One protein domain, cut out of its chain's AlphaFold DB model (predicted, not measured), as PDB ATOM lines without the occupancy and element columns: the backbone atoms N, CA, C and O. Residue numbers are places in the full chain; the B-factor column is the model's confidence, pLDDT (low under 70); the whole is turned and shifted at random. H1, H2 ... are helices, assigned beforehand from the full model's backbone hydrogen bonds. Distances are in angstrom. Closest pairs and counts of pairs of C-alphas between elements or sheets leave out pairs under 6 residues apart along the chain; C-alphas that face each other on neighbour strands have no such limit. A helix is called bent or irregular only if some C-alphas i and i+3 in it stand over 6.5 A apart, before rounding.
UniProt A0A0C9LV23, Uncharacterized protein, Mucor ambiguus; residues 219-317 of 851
ATOM      1  N   LYS A 219     -34.918 -58.708  22.495       81.62
ATOM      2  CA  LYS A 219     -33.471 -58.601  22.241       81.62
ATOM      3  C   LYS A 219     -33.161 -57.522  21.208       81.62
ATOM      4  O   LYS A 219     -32.248 -56.731  21.415       81.62
ATOM      5  N   ASP A 220     -33.945 -57.481  20.136       80.06
ATOM      6  CA  ASP A 220     -33.707 -56.608  18.983       80.06
ATOM      7  C   ASP A 220     -33.951 -55.129  19.335       80.06
ATOM      8  O   ASP A 220     -33.184 -54.252  18.937       80.06
ATOM      9  N   GLU A 221     -34.963 -54.852  20.162       84.94
ATOM     10  CA  GLU A 221     -35.289 -53.501  20.638       84.94
ATOM     11  C   GLU A 221     -34.153 -52.922  21.491       84.94
ATOM     12  O   GLU A 221     -33.664 -51.826  21.222       84.94
ATOM     13  N   LYS A 222     -33.636 -53.703  22.447       88.56
ATOM     14  CA  LYS A 222     -32.540 -53.274  23.327       88.56
ATOM     15  C   LYS A 222     -31.218 -53.068  22.598       88.56
ATOM     16  O   LYS A 222     -30.473 -52.143  22.911       88.56
ATOM     17  N   MET A 223     -30.928 -53.904  21.605       90.00
ATOM     18  CA  MET A 223     -29.733 -53.717  20.781       90.00
ATOM     19  C   MET A 223     -29.853 -52.500  19.865       90.00
ATOM     20  O   MET A 223     -28.863 -51.807  19.652       90.00
ATOM     21  N   SER A 224     -31.065 -52.192  19.397       88.69
ATOM     22  CA  SER A 224     -31.342 -50.958  18.656       88.69
ATOM     23  C   SER A 224     -31.174 -49.720  19.544       88.69
ATOM     24  O   SER A 224     -30.523 -48.765  19.129       88.69
ATOM     25  N   GLU A 225     -31.667 -49.747  20.789       92.06
ATOM     26  CA  GLU A 225     -31.428 -48.680  21.777       92.06
ATOM     27  C   GLU A 225     -29.927 -48.461  22.030       92.06
ATOM     28  O   GLU A 225     -29.460 -47.322  22.038       92.06
ATOM     29  N   LEU A 226     -29.153 -49.542  22.183       93.50
ATOM     30  CA  LEU A 226     -27.701 -49.462  22.351       93.50
ATOM     31  C   LEU A 226     -27.005 -48.878  21.115       93.50
ATOM     32  O   LEU A 226     -26.109 -48.043  21.253       93.50
ATOM     33  N   ALA A 227     -27.406 -49.291  19.913       91.88
ATOM     34  CA  ALA A 227     -26.862 -48.759  18.668       91.88
ATOM     35  C   ALA A 227     -27.139 -47.251  18.531       91.88
ATOM     36  O   ALA A 227     -26.222 -46.491  18.210       91.88
ATOM     37  N   ILE A 228     -28.361 -46.810  18.852       93.44
ATOM     38  CA  ILE A 228     -28.742 -45.389  18.882       93.44
ATOM     39  C   ILE A 228     -27.892 -44.633  19.909       93.44
ATOM     40  O   ILE A 228     -27.307 -43.603  19.579       93.44
ATOM     41  N   PHE A 229     -27.751 -45.165  21.125       94.88
ATOM     42  CA  PHE A 229     -26.937 -44.550  22.172       94.88
ATOM     43  C   PHE A 229     -25.473 -44.369  21.741       94.88
ATOM     44  O   PHE A 229     -24.910 -43.280  21.879       94.88
ATOM     45  N   LEU A 230     -24.849 -45.414  21.188       93.69
ATOM     46  CA  LEU A 230     -23.467 -45.342  20.709       93.69
ATOM     47  C   LEU A 230     -23.333 -44.362  19.540       93.69
ATOM     48  O   LEU A 230     -22.369 -43.597  19.501       93.69
ATOM     49  N   TYR A 231     -24.306 -44.334  18.628       93.19
ATOM     50  CA  TYR A 231     -24.355 -43.351  17.553       93.19
ATOM     51  C   TYR A 231     -24.380 -41.917  18.096       93.19
ATOM     52  O   TYR A 231     -23.498 -41.124  17.769       93.19
ATOM     53  N   GLU A 232     -25.324 -41.594  18.979       91.88
ATOM     54  CA  GLU A 232     -25.484 -40.247  19.537       91.88
ATOM     55  C   GLU A 232     -24.264 -39.775  20.333       91.88
ATOM     56  O   GLU A 232     -23.899 -38.598  20.281       91.88
ATOM     57  N   LYS A 233     -23.622 -40.679  21.080       92.81
ATOM     58  CA  LYS A 233     -22.502 -40.322  21.956       92.81
ATOM     59  C   LYS A 233     -21.151 -40.314  21.254       92.81
ATOM     60  O   LYS A 233     -20.295 -39.513  21.624       92.81
ATOM     61  N   VAL A 234     -20.947 -41.180  20.262       90.88
ATOM     62  CA  VAL A 234     -19.641 -41.356  19.610       90.88
ATOM     63  C   VAL A 234     -19.620 -40.724  18.221       90.88
ATOM     64  O   VAL A 234     -18.692 -39.980  17.916       90.88
ATOM     65  N   PHE A 235     -20.646 -40.959  17.404       88.56
ATOM     66  CA  PHE A 235     -20.604 -40.703  15.960       88.56
ATOM     67  C   PHE A 235     -21.384 -39.459  15.508       88.56
ATOM     68  O   PHE A 235     -21.065 -38.892  14.465       88.56
ATOM     69  N   ALA A 236     -22.378 -38.992  16.269       82.19
ATOM     70  CA  ALA A 236     -23.214 -37.864  15.863       82.19
ATOM     71  C   ALA A 236     -22.419 -36.542  15.815       82.19
ATOM     72  O   ALA A 236     -21.976 -36.016  16.840       82.19
ATOM     73  N   VAL A 237     -22.229 -35.972  14.623       73.50
ATOM     74  CA  VAL A 237     -21.600 -34.652  14.422       73.50
ATOM     75  C   VAL A 237     -22.687 -33.574  14.358       73.50
ATOM     76  O   VAL A 237     -23.759 -33.807  13.805       73.50
ATOM     77  N   LYS A 238     -22.432 -32.386  14.935       58.62
ATOM     78  CA  LYS A 238     -23.439 -31.315  15.072       58.62
ATOM     79  C   LYS A 238     -23.987 -30.775  13.746       58.62
ATOM     80  O   LYS A 238     -25.108 -30.287  13.753       58.62
ATOM     81  N   GLU A 239     -23.270 -30.887  12.631       57.19
ATOM     82  CA  GLU A 239     -23.737 -30.446  11.312       57.19
ATOM     83  C   GLU A 239     -23.035 -31.262  10.214       57.19
ATOM     84  O   GLU A 239     -21.827 -31.129  10.078       57.19
ATOM     85  N   THR A 240     -23.765 -32.089   9.447       48.19
ATOM     86  CA  THR A 240     -23.644 -32.192   7.973       48.19
ATOM     87  C   THR A 240     -24.685 -33.137   7.352       48.19
ATOM     88  O   THR A 240     -24.856 -34.284   7.745       48.19
ATOM     89  N   THR A 241     -25.334 -32.582   6.334       50.03
ATOM     90  CA  THR A 241     -26.005 -33.124   5.140       50.03
ATOM     91  C   THR A 241     -25.813 -34.599   4.724       50.03
ATOM     92  O   THR A 241     -24.703 -35.046   4.462       50.03
ATOM     93  N   SER A 242     -26.955 -35.266   4.502       49.31
ATOM     94  CA  SER A 242     -27.311 -36.234   3.434       49.31
ATOM     95  C   SER A 242     -26.419 -37.442   3.085       49.31
ATOM     96  O   SER A 242     -26.608 -38.006   2.005       49.31
ATOM     97  N   HIS A 243     -25.500 -37.884   3.941       58.78
ATOM     98  CA  HIS A 243     -24.836 -39.186   3.776       58.78
ATOM     99  C   HIS A 243     -25.442 -40.254   4.692       58.78
ATOM    100  O   HIS A 243     -25.975 -39.933   5.752       58.78
ATOM    101  N   GLN A 244     -25.376 -41.514   4.247       69.19
ATOM    102  CA  GLN A 244     -25.780 -42.687   5.021       69.19
ATOM    103  C   GLN A 244     -24.974 -42.710   6.327       69.19
ATOM    104  O   GLN A 244     -23.747 -42.629   6.297       69.19
ATOM    105  N   THR A 245     -25.666 -42.713   7.464       83.00
ATOM    106  CA  THR A 245     -25.034 -42.658   8.786       83.00
ATOM    107  C   THR A 245     -24.550 -44.041   9.218       83.00
ATOM    108  O   THR A 245     -25.054 -45.058   8.750       83.00
ATOM    109  N   GLU A 246     -23.626 -44.105  10.179       83.62
ATOM    110  CA  GLU A 246     -23.200 -45.377  10.798       83.62
ATOM    111  C   GLU A 246     -24.383 -46.159  11.405       83.62
ATOM    112  O   GLU A 246     -24.369 -47.390  11.464       83.62
ATOM    113  N   LEU A 247     -25.434 -45.449  11.835       86.19
ATOM    114  CA  LEU A 247     -26.676 -46.052  12.315       86.19
ATOM    115  C   LEU A 247     -27.514 -46.632  11.165       86.19
ATOM    116  O   LEU A 247     -28.085 -47.712  11.307       86.19
ATOM    117  N   ASP A 248     -27.552 -45.963  10.010       84.50
ATOM    118  CA  ASP A 248     -28.183 -46.507   8.802       84.50
ATOM    119  C   ASP A 248     -27.434 -47.747   8.293       84.50
ATOM    120  O   ASP A 248     -28.063 -48.698   7.832       84.50
ATOM    121  N   GLU A 249     -26.101 -47.772   8.404       83.94
ATOM    122  CA  GLU A 249     -25.291 -48.957   8.096       83.94
ATOM    123  C   GLU A 249     -25.556 -50.107   9.071       83.94
ATOM    124  O   GLU A 249     -25.698 -51.245   8.633       83.94
ATOM    125  N   TYR A 250     -25.691 -49.830  10.373       85.38
ATOM    126  CA  TYR A 250     -26.114 -50.834  11.355       85.38
ATOM    127  C   TYR A 250     -27.468 -51.458  10.989       85.38
ATOM    128  O   TYR A 250     -27.596 -52.676  11.011       85.38
ATOM    129  N   ASN A 251     -28.449 -50.652  10.576       83.94
ATOM    130  CA  ASN A 251     -29.779 -51.152  10.210       83.94
ATOM    131  C   ASN A 251     -29.826 -51.873   8.846       83.94
ATOM    132  O   ASN A 251     -30.755 -52.638   8.592       83.94
ATOM    133  N   ALA A 252     -28.876 -51.601   7.944       78.94
ATOM    134  CA  ALA A 252     -28.836 -52.193   6.604       78.94
ATOM    135  C   ALA A 252     -27.952 -53.453   6.514       78.94
ATOM    136  O   ALA A 252     -28.101 -54.257   5.586       78.94
ATOM    137  N   ASP A 253     -27.009 -53.623   7.439       71.94
ATOM    138  CA  ASP A 253     -25.968 -54.639   7.350       71.94
ATOM    139  C   ASP A 253     -26.354 -55.984   7.973       71.94
ATOM    140  O   ASP A 253     -25.951 -56.331   9.081       71.94
ATOM    141  N   SER A 254     -27.004 -56.809   7.154       66.44
ATOM    142  CA  SER A 254     -27.346 -58.204   7.475       66.44
ATOM    143  C   SER A 254     -26.164 -59.132   7.830       66.44
ATOM    144  O   SER A 254     -26.390 -60.290   8.195       66.44
ATOM    145  N   GLN A 255     -24.908 -58.689   7.656       65.06
ATOM    146  CA  GLN A 255     -23.701 -59.471   7.958       65.06
ATOM    147  C   GLN A 255     -22.968 -59.019   9.231       65.06
ATOM    148  O   GLN A 255     -21.911 -59.585   9.529       65.06
ATOM    149  N   ASN A 256     -23.508 -58.060   9.992       67.75
ATOM    150  CA  ASN A 256     -22.932 -57.564  11.252       67.75
ATOM    151  C   ASN A 256     -21.481 -57.037  11.124       67.75
ATOM    152  O   ASN A 256     -20.643 -57.244  12.004       67.75
ATOM    153  N   ARG A 257     -21.139 -56.402  10.001       74.56
ATOM    154  CA  ARG A 257     -19.825 -55.810   9.699       74.56
ATOM    155  C   ARG A 257     -19.734 -54.310   9.985       74.56
ATOM    156  O   ARG A 257     -18.611 -53.803   9.977       74.56
ATOM    157  N   SER A 258     -20.843 -53.614  10.236       86.06
ATOM    158  CA  SER A 258     -20.824 -52.172  10.510       86.06
ATOM    159  C   SER A 258     -19.946 -51.828  11.720       86.06
ATOM    160  O   SER A 258     -19.693 -52.663  12.598       86.06
ATOM    161  N   ILE A 259     -19.460 -50.585  11.785       88.25
ATOM    162  CA  ILE A 259     -18.567 -50.152  12.872       88.25
ATOM    163  C   ILE A 259     -19.280 -50.246  14.228       88.25
ATOM    164  O   ILE A 259     -18.663 -50.651  15.214       88.25
ATOM    165  N   ILE A 260     -20.586 -49.955  14.276       90.06
ATOM    166  CA  ILE A 260     -21.403 -50.097  15.489       90.06
ATOM    167  C   ILE A 260     -21.499 -51.566  15.927       90.06
ATOM    168  O   ILE A 260     -21.295 -51.835  17.110       90.06
ATOM    169  N   HIS A 261     -21.713 -52.523  15.009       88.31
ATOM    170  CA  HIS A 261     -21.689 -53.955  15.351       88.31
ATOM    171  C   HIS A 261     -20.350 -54.348  15.991       88.31
ATOM    172  O   HIS A 261     -20.321 -54.927  17.078       88.31
ATOM    173  N   GLN A 262     -19.236 -53.960  15.361       87.00
ATOM    174  CA  GLN A 262     -17.890 -54.267  15.861       87.00
ATOM    175  C   GLN A 262     -17.606 -53.615  17.220       87.00
ATOM    176  O   GLN A 262     -16.966 -54.230  18.075       87.00
ATOM    177  N   LEU A 263     -18.090 -52.389  17.438       90.38
ATOM    178  CA  LEU A 263     -17.937 -51.678  18.703       90.38
ATOM    179  C   LEU A 263     -18.756 -52.332  19.824       90.38
ATOM    180  O   LEU A 263     -18.228 -52.525  20.916       90.38
ATOM    181  N   ILE A 264     -20.004 -52.721  19.555       91.38
ATOM    182  CA  ILE A 264     -20.853 -53.461  20.500       91.38
ATOM    183  C   ILE A 264     -20.169 -54.769  20.918       91.38
ATOM    184  O   ILE A 264     -20.058 -55.048  22.119       91.38
ATOM    185  N   SER A 265     -19.657 -55.545  19.954       87.50
ATOM    186  CA  SER A 265     -18.916 -56.774  20.249       87.50
ATOM    187  C   SER A 265     -17.682 -56.484  21.107       87.50
ATOM    188  O   SER A 265     -17.533 -57.083  22.174       87.50
ATOM    189  N   ALA A 266     -16.867 -55.494  20.721       87.12
ATOM    190  CA  ALA A 266     -15.651 -55.111  21.441       87.12
ATOM    191  C   ALA A 266     -15.920 -54.642  22.883       87.12
ATOM    192  O   ALA A 266     -15.185 -55.016  23.800       87.12
ATOM    193  N   ILE A 267     -16.992 -53.872  23.113       90.12
ATOM    194  CA  ILE A 267     -17.416 -53.451  24.456       90.12
ATOM    195  C   ILE A 267     -17.799 -54.678  25.291       90.12
ATOM    196  O   ILE A 267     -17.315 -54.826  26.414       90.12
ATOM    197  N   SER A 268     -18.604 -55.587  24.732       84.94
ATOM    198  CA  SER A 268     -19.063 -56.796  25.430       84.94
ATOM    199  C   SER A 268     -17.937 -57.806  25.737       84.94
ATOM    200  O   SER A 268     -18.078 -58.672  26.604       84.94
ATOM    201  N   GLU A 269     -16.807 -57.716  25.032       80.88
ATOM    202  CA  GLU A 269     -15.637 -58.600  25.153       80.88
ATOM    203  C   GLU A 269     -14.441 -57.959  25.863       80.88
ATOM    204  O   GLU A 269     -13.412 -58.609  26.051       80.88
ATOM    205  N   SER A 270     -14.570 -56.705  26.285       83.75
ATOM    206  CA  SER A 270     -13.501 -55.974  26.956       83.75
ATOM    207  C   SER A 270     -12.991 -56.685  28.212       83.75
ATOM    208  O   SER A 270     -13.767 -57.249  28.987       83.75
ATOM    209  N   ALA A 271     -11.686 -56.569  28.475       79.62
ATOM    210  CA  ALA A 271     -11.088 -57.008  29.740       79.62
ATOM    211  C   ALA A 271     -11.604 -56.215  30.958       79.62
ATOM    212  O   ALA A 271     -11.470 -56.667  32.092       79.62
ATOM    213  N   PHE A 272     -12.190 -55.039  30.720       82.12
ATOM    214  CA  PHE A 272     -12.667 -54.105  31.741       82.12
ATOM    215  C   PHE A 272     -14.195 -54.079  31.866       82.12
ATOM    216  O   PHE A 272     -14.726 -53.254  32.601       82.12
ATOM    217  N   LYS A 273     -14.915 -54.984  31.189       80.62
ATOM    218  CA  LYS A 273     -16.388 -55.043  31.221       80.62
ATOM    219  C   LYS A 273     -16.979 -55.251  32.624       80.62
ATOM    220  O   LYS A 273     -18.114 -54.866  32.861       80.62
ATOM    221  N   ASP A 274     -16.200 -55.804  33.555       72.88
ATOM    222  CA  ASP A 274     -16.606 -56.004  34.953       72.88
ATOM    223  C   ASP A 274     -16.362 -54.735  35.819       72.88
ATOM    224  O   ASP A 274     -16.682 -54.720  37.006       72.88
ATOM    225  N   GLN A 275     -15.787 -53.658  35.255       83.00
ATOM    226  CA  GLN A 275     -15.455 -52.402  35.948       83.00
ATOM    227  C   GLN A 275     -16.359 -51.254  35.479       83.00
ATOM    228  O   GLN A 275     -16.024 -50.507  34.562       83.00
ATOM    229  N   TRP A 276     -17.499 -51.086  36.141       82.56
ATOM    230  CA  TRP A 276     -18.576 -50.189  35.711       82.56
ATOM    231  C   TRP A 276     -18.168 -48.716  35.602       82.56
ATOM    232  O   TRP A 276     -18.479 -48.070  34.606       82.56
ATOM    233  N   ASP A 277     -17.401 -48.213  36.569       85.75
ATOM    234  CA  ASP A 277     -16.947 -46.816  36.588       85.75
ATOM    235  C   ASP A 277     -15.805 -46.539  35.593       85.75
ATOM    236  O   ASP A 277     -15.361 -45.399  35.434       85.75
ATOM    237  N   SER A 278     -15.288 -47.578  34.925       87.19
ATOM    238  CA  SER A 278     -14.210 -47.406  33.959       87.19
ATOM    239  C   SER A 278     -14.729 -46.791  32.671       87.19
ATOM    240  O   SER A 278     -15.672 -47.273  32.042       87.19
ATOM    241  N   VAL A 279     -14.041 -45.741  32.244       92.12
ATOM    242  CA  VAL A 279     -14.200 -45.132  30.925       92.12
ATOM    243  C   VAL A 279     -13.854 -46.143  29.828       92.12
ATOM    244  O   VAL A 279     -12.873 -46.879  29.948       92.12
ATOM    245  N   ILE A 280     -14.608 -46.154  28.732       91.62
ATOM    246  CA  ILE A 280     -14.351 -47.035  27.591       91.62
ATOM    247  C   ILE A 280     -13.197 -46.471  26.756       91.62
ATOM    248  O   ILE A 280     -13.252 -45.356  26.240       91.62
ATOM    249  N   LYS A 281     -12.139 -47.266  26.587       89.38
ATOM    250  CA  LYS A 281     -10.986 -46.924  25.751       89.38
ATOM    251  C   LYS A 281     -10.639 -48.074  24.816       89.38
ATOM    252  O   LYS A 281     -10.941 -49.230  25.089       89.38
ATOM    253  N   ILE A 282      -9.984 -47.760  23.700       86.38
ATOM    254  CA  ILE A 282      -9.669 -48.754  22.661       86.38
ATOM    255  C   ILE A 282      -8.645 -49.789  23.128       86.38
ATOM    256  O   ILE A 282      -8.714 -50.945  22.720       86.38
ATOM    257  N   ASP A 283      -7.710 -49.395  23.988       84.81
ATOM    258  CA  ASP A 283      -6.723 -50.286  24.602       84.81
ATOM    259  C   ASP A 283      -7.357 -51.329  25.538       84.81
ATOM    260  O   ASP A 283      -6.725 -52.342  25.829       84.81
ATOM    261  N   HIS A 284      -8.615 -51.139  25.949       84.12
ATOM    262  CA  HIS A 284      -9.367 -52.126  26.724       84.12
ATOM    263  C   HIS A 284      -9.845 -53.318  25.872       84.12
ATOM    264  O   HIS A 284     -10.206 -54.366  26.419       84.12
ATOM    265  N   PHE A 285      -9.868 -53.176  24.542       83.81
ATOM    266  CA  PHE A 285     -10.399 -54.187  23.632       83.81
ATOM    267  C   PHE A 285      -9.335 -55.202  23.202       83.81
ATOM    268  O   PHE A 285      -8.200 -54.850  22.875       83.81
ATOM    269  N   MET A 286      -9.731 -56.472  23.086       74.56
ATOM    270  CA  MET A 286      -8.861 -57.542  22.568       74.56
ATOM    271  C   MET A 286      -8.441 -57.298  21.110       74.56
ATOM    272  O   MET A 286      -7.346 -57.676  20.698       74.56
ATOM    273  N   ASN A 287      -9.285 -56.612  20.338       74.81
ATOM    274  CA  ASN A 287      -9.045 -56.204  18.956       74.81
ATOM    275  C   ASN A 287      -8.621 -54.723  18.838       74.81
ATOM    276  O   ASN A 287      -8.889 -54.085  17.816       74.81
ATOM    277  N   SER A 288      -7.945 -54.171  19.856       78.12
ATOM    278  CA  SER A 288      -7.545 -52.753  19.930       78.12
ATOM    279  C   SER A 288      -6.871 -52.233  18.656       78.12
ATOM    280  O   SER A 288      -7.194 -51.140  18.195       78.12
ATOM    281  N   TYR A 289      -6.006 -53.032  18.017       75.50
ATOM    282  CA  TYR A 289      -5.374 -52.669  16.745       75.50
ATOM    283  C   TYR A 289      -6.397 -52.434  15.623       75.50
ATOM    284  O   TYR A 289      -6.333 -51.414  14.938       75.50
ATOM    285  N   GLN A 290      -7.367 -53.334  15.450       78.00
ATOM    286  CA  GLN A 290      -8.412 -53.188  14.434       78.00
ATOM    287  C   GLN A 290      -9.314 -51.990  14.747       78.00
ATOM    288  O   GLN A 290      -9.520 -51.140  13.882       78.00
ATOM    289  N   MET A 291      -9.765 -51.861  15.999       81.81
ATOM    290  CA  MET A 291     -10.616 -50.745  16.430       81.81
ATOM    291  C   MET A 291      -9.920 -49.386  16.301       81.81
ATOM    292  O   MET A 291     -10.546 -48.405  15.906       81.81
ATOM    293  N   SER A 292      -8.607 -49.326  16.548       82.50
ATOM    294  CA  SER A 292      -7.818 -48.099  16.397       82.50
ATOM    295  C   SER A 292      -7.731 -47.588  14.955       82.50
ATOM    296  O   SER A 292      -7.505 -46.392  14.762       82.50
ATOM    297  N   ARG A 293      -7.910 -48.479  13.964       82.62
ATOM    298  CA  ARG A 293      -7.947 -48.144  12.532       82.62
ATOM    299  C   ARG A 293      -9.340 -47.745  12.051       82.62
ATOM    300  O   ARG A 293      -9.427 -47.000  11.083       82.62
ATOM    301  N   LEU A 294     -10.389 -48.267  12.687       84.56
ATOM    302  CA  LEU A 294     -11.783 -48.001  12.317       84.56
ATOM    303  C   LEU A 294     -12.296 -46.680  12.898       84.56
ATOM    304  O   LEU A 294     -13.055 -45.976  12.245       84.56
ATOM    305  N   LEU A 295     -11.870 -46.325  14.112       85.12
ATOM    306  CA  LEU A 295     -12.275 -45.083  14.768       85.12
ATOM    307  C   LEU A 295     -11.255 -43.967  14.496       85.12
ATOM    308  O   LEU A 295     -10.056 -44.152  14.709       85.12
ATOM    309  N   ASN A 296     -11.727 -42.791  14.070       88.00
ATOM    310  CA  ASN A 296     -10.909 -41.573  14.009       88.00
ATOM    311  C   ASN A 296     -10.678 -41.001  15.423       88.00
ATOM    312  O   ASN A 296     -11.402 -41.351  16.353       88.00
ATOM    313  N   ASP A 297      -9.688 -40.122  15.604       87.81
ATOM    314  CA  ASP A 297      -9.285 -39.652  16.942       87.81
ATOM    315  C   ASP A 297     -10.387 -38.886  17.696       87.81
ATOM    316  O   ASP A 297     -10.459 -38.972  18.923       87.81
ATOM    317  N   GLU A 298     -11.296 -38.215  16.983       90.75
ATOM    318  CA  GLU A 298     -12.469 -37.576  17.587       90.75
ATOM    319  C   GLU A 298     -13.430 -38.618  18.183       90.75
ATOM    320  O   GLU A 298     -13.818 -38.505  19.347       90.75
ATOM    321  N   ASN A 299     -13.738 -39.684  17.439       90.31
ATOM    322  CA  ASN A 299     -14.558 -40.798  17.912       90.31
ATOM    323  C   ASN A 299     -13.885 -41.507  19.097       90.31
ATOM    324  O   ASN A 299     -14.568 -41.865  20.054       90.31
ATOM    325  N   LYS A 300     -12.549 -41.666  19.088       90.88
ATOM    326  CA  LYS A 300     -11.807 -42.218  20.243       90.88
ATOM    327  C   LYS A 300     -11.986 -41.340  21.478       90.88
ATOM    328  O   LYS A 300     -12.268 -41.855  22.558       90.88
ATOM    329  N   SER A 301     -11.844 -40.023  21.311       90.12
ATOM    330  CA  SER A 301     -12.016 -39.061  22.399       90.12
ATOM    331  C   SER A 301     -13.437 -39.099  22.955       90.12
ATOM    332  O   SER A 301     -13.607 -39.091  24.171       90.12
ATOM    333  N   ARG A 302     -14.456 -39.178  22.095       92.06
ATOM    334  CA  ARG A 302     -15.865 -39.243  22.508       92.06
ATOM    335  C   ARG A 302     -16.229 -40.566  23.172       92.06
ATOM    336  O   ARG A 302     -16.919 -40.556  24.185       92.06
ATOM    337  N   LEU A 303     -15.711 -41.688  22.669       91.50
ATOM    338  CA  LEU A 303     -15.859 -42.997  23.310       91.50
ATOM    339  C   LEU A 303     -15.290 -42.976  24.737       91.50
ATOM    340  O   LEU A 303     -15.916 -43.504  25.651       91.50
ATOM    341  N   SER A 304     -14.175 -42.266  24.947       90.94
ATOM    342  CA  SER A 304     -13.582 -42.060  26.274       90.94
ATOM    343  C   SER A 304     -14.333 -41.077  27.188       90.94
ATOM    344  O   SER A 304     -13.842 -40.735  28.261       90.94
ATOM    345  N   LEU A 305     -15.519 -40.611  26.796       92.38
ATOM    346  CA  LEU A 305     -16.436 -39.879  27.678       92.38
ATOM    347  C   LEU A 305     -17.562 -40.768  28.217       92.38
ATOM    348  O   LEU A 305     -18.348 -40.308  29.040       92.38
ATOM    349  N   ILE A 306     -17.649 -42.012  27.745       94.50
ATOM    350  CA  ILE A 306     -18.667 -42.988  28.129       94.50
ATOM    351  C   ILE A 306     -18.009 -44.017  29.048       94.50
ATOM    352  O   ILE A 306     -16.887 -44.465  28.796       94.50
ATOM    353  N   THR A 307     -18.701 -44.410  30.106       93.44
ATOM    354  CA  THR A 307     -18.300 -45.505  30.993       93.44
ATOM    355  C   THR A 307     -18.993 -46.812  30.615       93.44
ATOM    356  O   THR A 307     -20.016 -46.822  29.927       93.44
ATOM    357  N   TYR A 308     -18.462 -47.944  31.080       89.56
ATOM    358  CA  TYR A 308     -19.175 -49.219  30.959       89.56
ATOM    359  C   TYR A 308     -20.537 -49.175  31.674       89.56
ATOM    360  O   TYR A 308     -21.517 -49.706  31.154       89.56
ATOM    361  N   GLY A 309     -20.623 -48.476  32.809       88.75
ATOM    362  CA  GLY A 309     -21.865 -48.247  33.542       88.75
ATOM    363  C   GLY A 309     -22.938 -47.544  32.709       88.75
ATOM    364  O   GLY A 309     -24.085 -47.983  32.731       88.75
ATOM    365  N   ASP A 310     -22.576 -46.526  31.919       91.00
ATOM    366  CA  ASP A 310     -23.527 -45.820  31.040       91.00
ATOM    367  C   ASP A 310     -24.159 -46.763  30.003       91.00
ATOM    368  O   ASP A 310     -25.356 -46.695  29.736       91.00
ATOM    369  N   VAL A 311     -23.364 -47.688  29.451       90.81
ATOM    370  CA  VAL A 311     -23.850 -48.716  28.518       90.81
ATOM    371  C   VAL A 311     -24.766 -49.711  29.233       90.81
ATOM    372  O   VAL A 311     -25.833 -50.053  28.724       90.81
ATOM    373  N   PHE A 312     -24.378 -50.179  30.422       87.19
ATOM    374  CA  PHE A 312     -25.142 -51.192  31.153       87.19
ATOM    375  C   PHE A 312     -26.437 -50.659  31.780       87.19
ATOM    376  O   PHE A 312     -27.355 -51.445  32.014       87.19
ATOM    377  N   GLN A 313     -26.558 -49.349  32.011       87.94
ATOM    378  CA  GLN A 313     -27.809 -48.722  32.457       87.94
ATOM    379  C   GLN A 313     -28.962 -48.927  31.464       87.94
ATOM    380  O   GLN A 313     -30.108 -49.046  31.889       87.94
ATOM    381  N   LEU A 314     -28.679 -49.061  30.161       89.12
ATOM    382  CA  LEU A 314     -29.700 -49.366  29.144       89.12
ATOM    383  C   LEU A 314     -30.390 -50.723  29.373       89.12
ATOM    384  O   LEU A 314     -31.514 -50.952  28.914       89.12
ATOM    385  N   PHE A 315     -29.719 -51.611  30.107       88.69
ATOM    386  CA  PHE A 315     -30.182 -52.952  30.452       88.69
ATOM    387  C   PHE A 315     -30.729 -53.032  31.888       88.69
ATOM    388  O   PHE A 315     -30.995 -54.128  32.381       88.69
ATOM    389  N   ASP A 316     -30.909 -51.895  32.570       84.06
ATOM    390  CA  ASP A 316     -31.508 -51.843  33.903       84.06
ATOM    391  C   ASP A 316     -33.038 -51.930  33.832       84.06
ATOM    392  O   ASP A 316     -33.744 -50.926  33.743       84.06
ATOM    393  N   ASP A 317     -33.558 -53.156  33.837       82.75
ATOM    394  CA  ASP A 317     -34.996 -53.410  33.933       82.75
ATOM    395  C   ASP A 317     -35.400 -53.586  35.412       82.75
ATOM    396  O   ASP A 317     -34.960 -54.546  36.062       82.75
TER     397      ASP A 317
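Overview. This is residues 219 to 317 of the 851 residues of an uncharacterized protein of Mucor ambiguus (UniProt A0A0C9LV23). The longest helix, H1, is the stem of a small helical domain: short H2 folds back along one side of it as a helical hairpin, H3 crosses H1 and meets H2 near its own first end, at Ile 260, and H5 packs on the far end of H1, at residues 233 to 235. H4 lies beside H3, running the opposite way and near it without clearly touching, H6 lies near H1 and near one end of H3, and the loop of residues 238 to 244 sticks out at one end of the longest axis. The printed part has 99 residues, with six named helices in the order H1, H2, H3, H4, H5, H6 and no named strand, and its class is all helix. It is compact, with a radius of gyration of the C-alphas of 13.1 A and spans of 38 by 32 by 27 A.

Arrangement. H1, residues 219 to 235, is the hub and touches three helices. H2, residues 246 to 252, touches H1 at a shallow tilt of 28 degrees, opposite ways, and the two form a helical hairpin; their closest C-alphas, those of Tyr 231 and Leu 247, are 6.3 A apart. H3, residues 259 to 269, touches H1 with H1's residues 227 to 231 alone, only just about perpendicular at 72 degrees, and the closest C-alphas are those of Ala 227 and Ile 260, 6.5 A apart. H3 also touches H2, about perpendicular at 85 degrees, with the C-alphas of Tyr 250 and Ile 260 closest at 6.3 A. H5, residues 297 to 303, touches H1 with H1's residues 233 to 235 alone, at a steep tilt of 46 degrees, opposite ways; the closest C-alphas, those of Val 234 and Arg 302, are 5.2 A apart. H4, residues 288 to 294, is close to H3 but not clearly touching, at a shallow tilt of 16 degrees, opposite ways, with the C-alphas of Ile 259 and Leu 294 closest at 7.1 A. H6, residues 308 to 313, is close to H1 but not clearly touching, with the C-alphas of Leu 226 and Val 311 closest at 7.3 A. H4 and H5 are only just apart, with their closest C-alphas 8.1 A from each other; among the other pairs that are apart are H2 and H6, and H3 and H5. In H1, H2, H3, H4, H5 and H6 every O i to N i+4 pair is within hydrogen-bond range.

Along the chain. H1 begins at C-alpha 219, (-33.471, -58.601, 22.241), and ends at C-alpha 235, (-20.604, -40.703, 15.960), a length of 22.9 A. It is neither bent nor irregular, but only just: C-alphas 232 and 235 are 6.1 A apart. H3 is 15.2 A from first to last C-alpha, H4 9.9 A, H2 9.8 A, H5 9.7 A and H6 8.8 A. H6 ends at C-alpha 313, (-27.809, -48.722, 32.457).

Size, cuts and confidence. The C-alphas of Thr 241 and Asp 274 are the two farthest apart, at 38.7 A, while the first and last printed C-alphas, those of Lys 219 and Asp 317, are 12.9 A apart. The printed part has no cut. The link from H3 to H4, residues 270 to 287, is long; those from H1 to H2 and from H2 to H3 are short, and those from H4 to H5 and from H5 to H6 are tight. The mean pLDDT of the printed part is 83.5, and it is under 70 at residues 238 to 244, which stand free, and at residues 254 to 256.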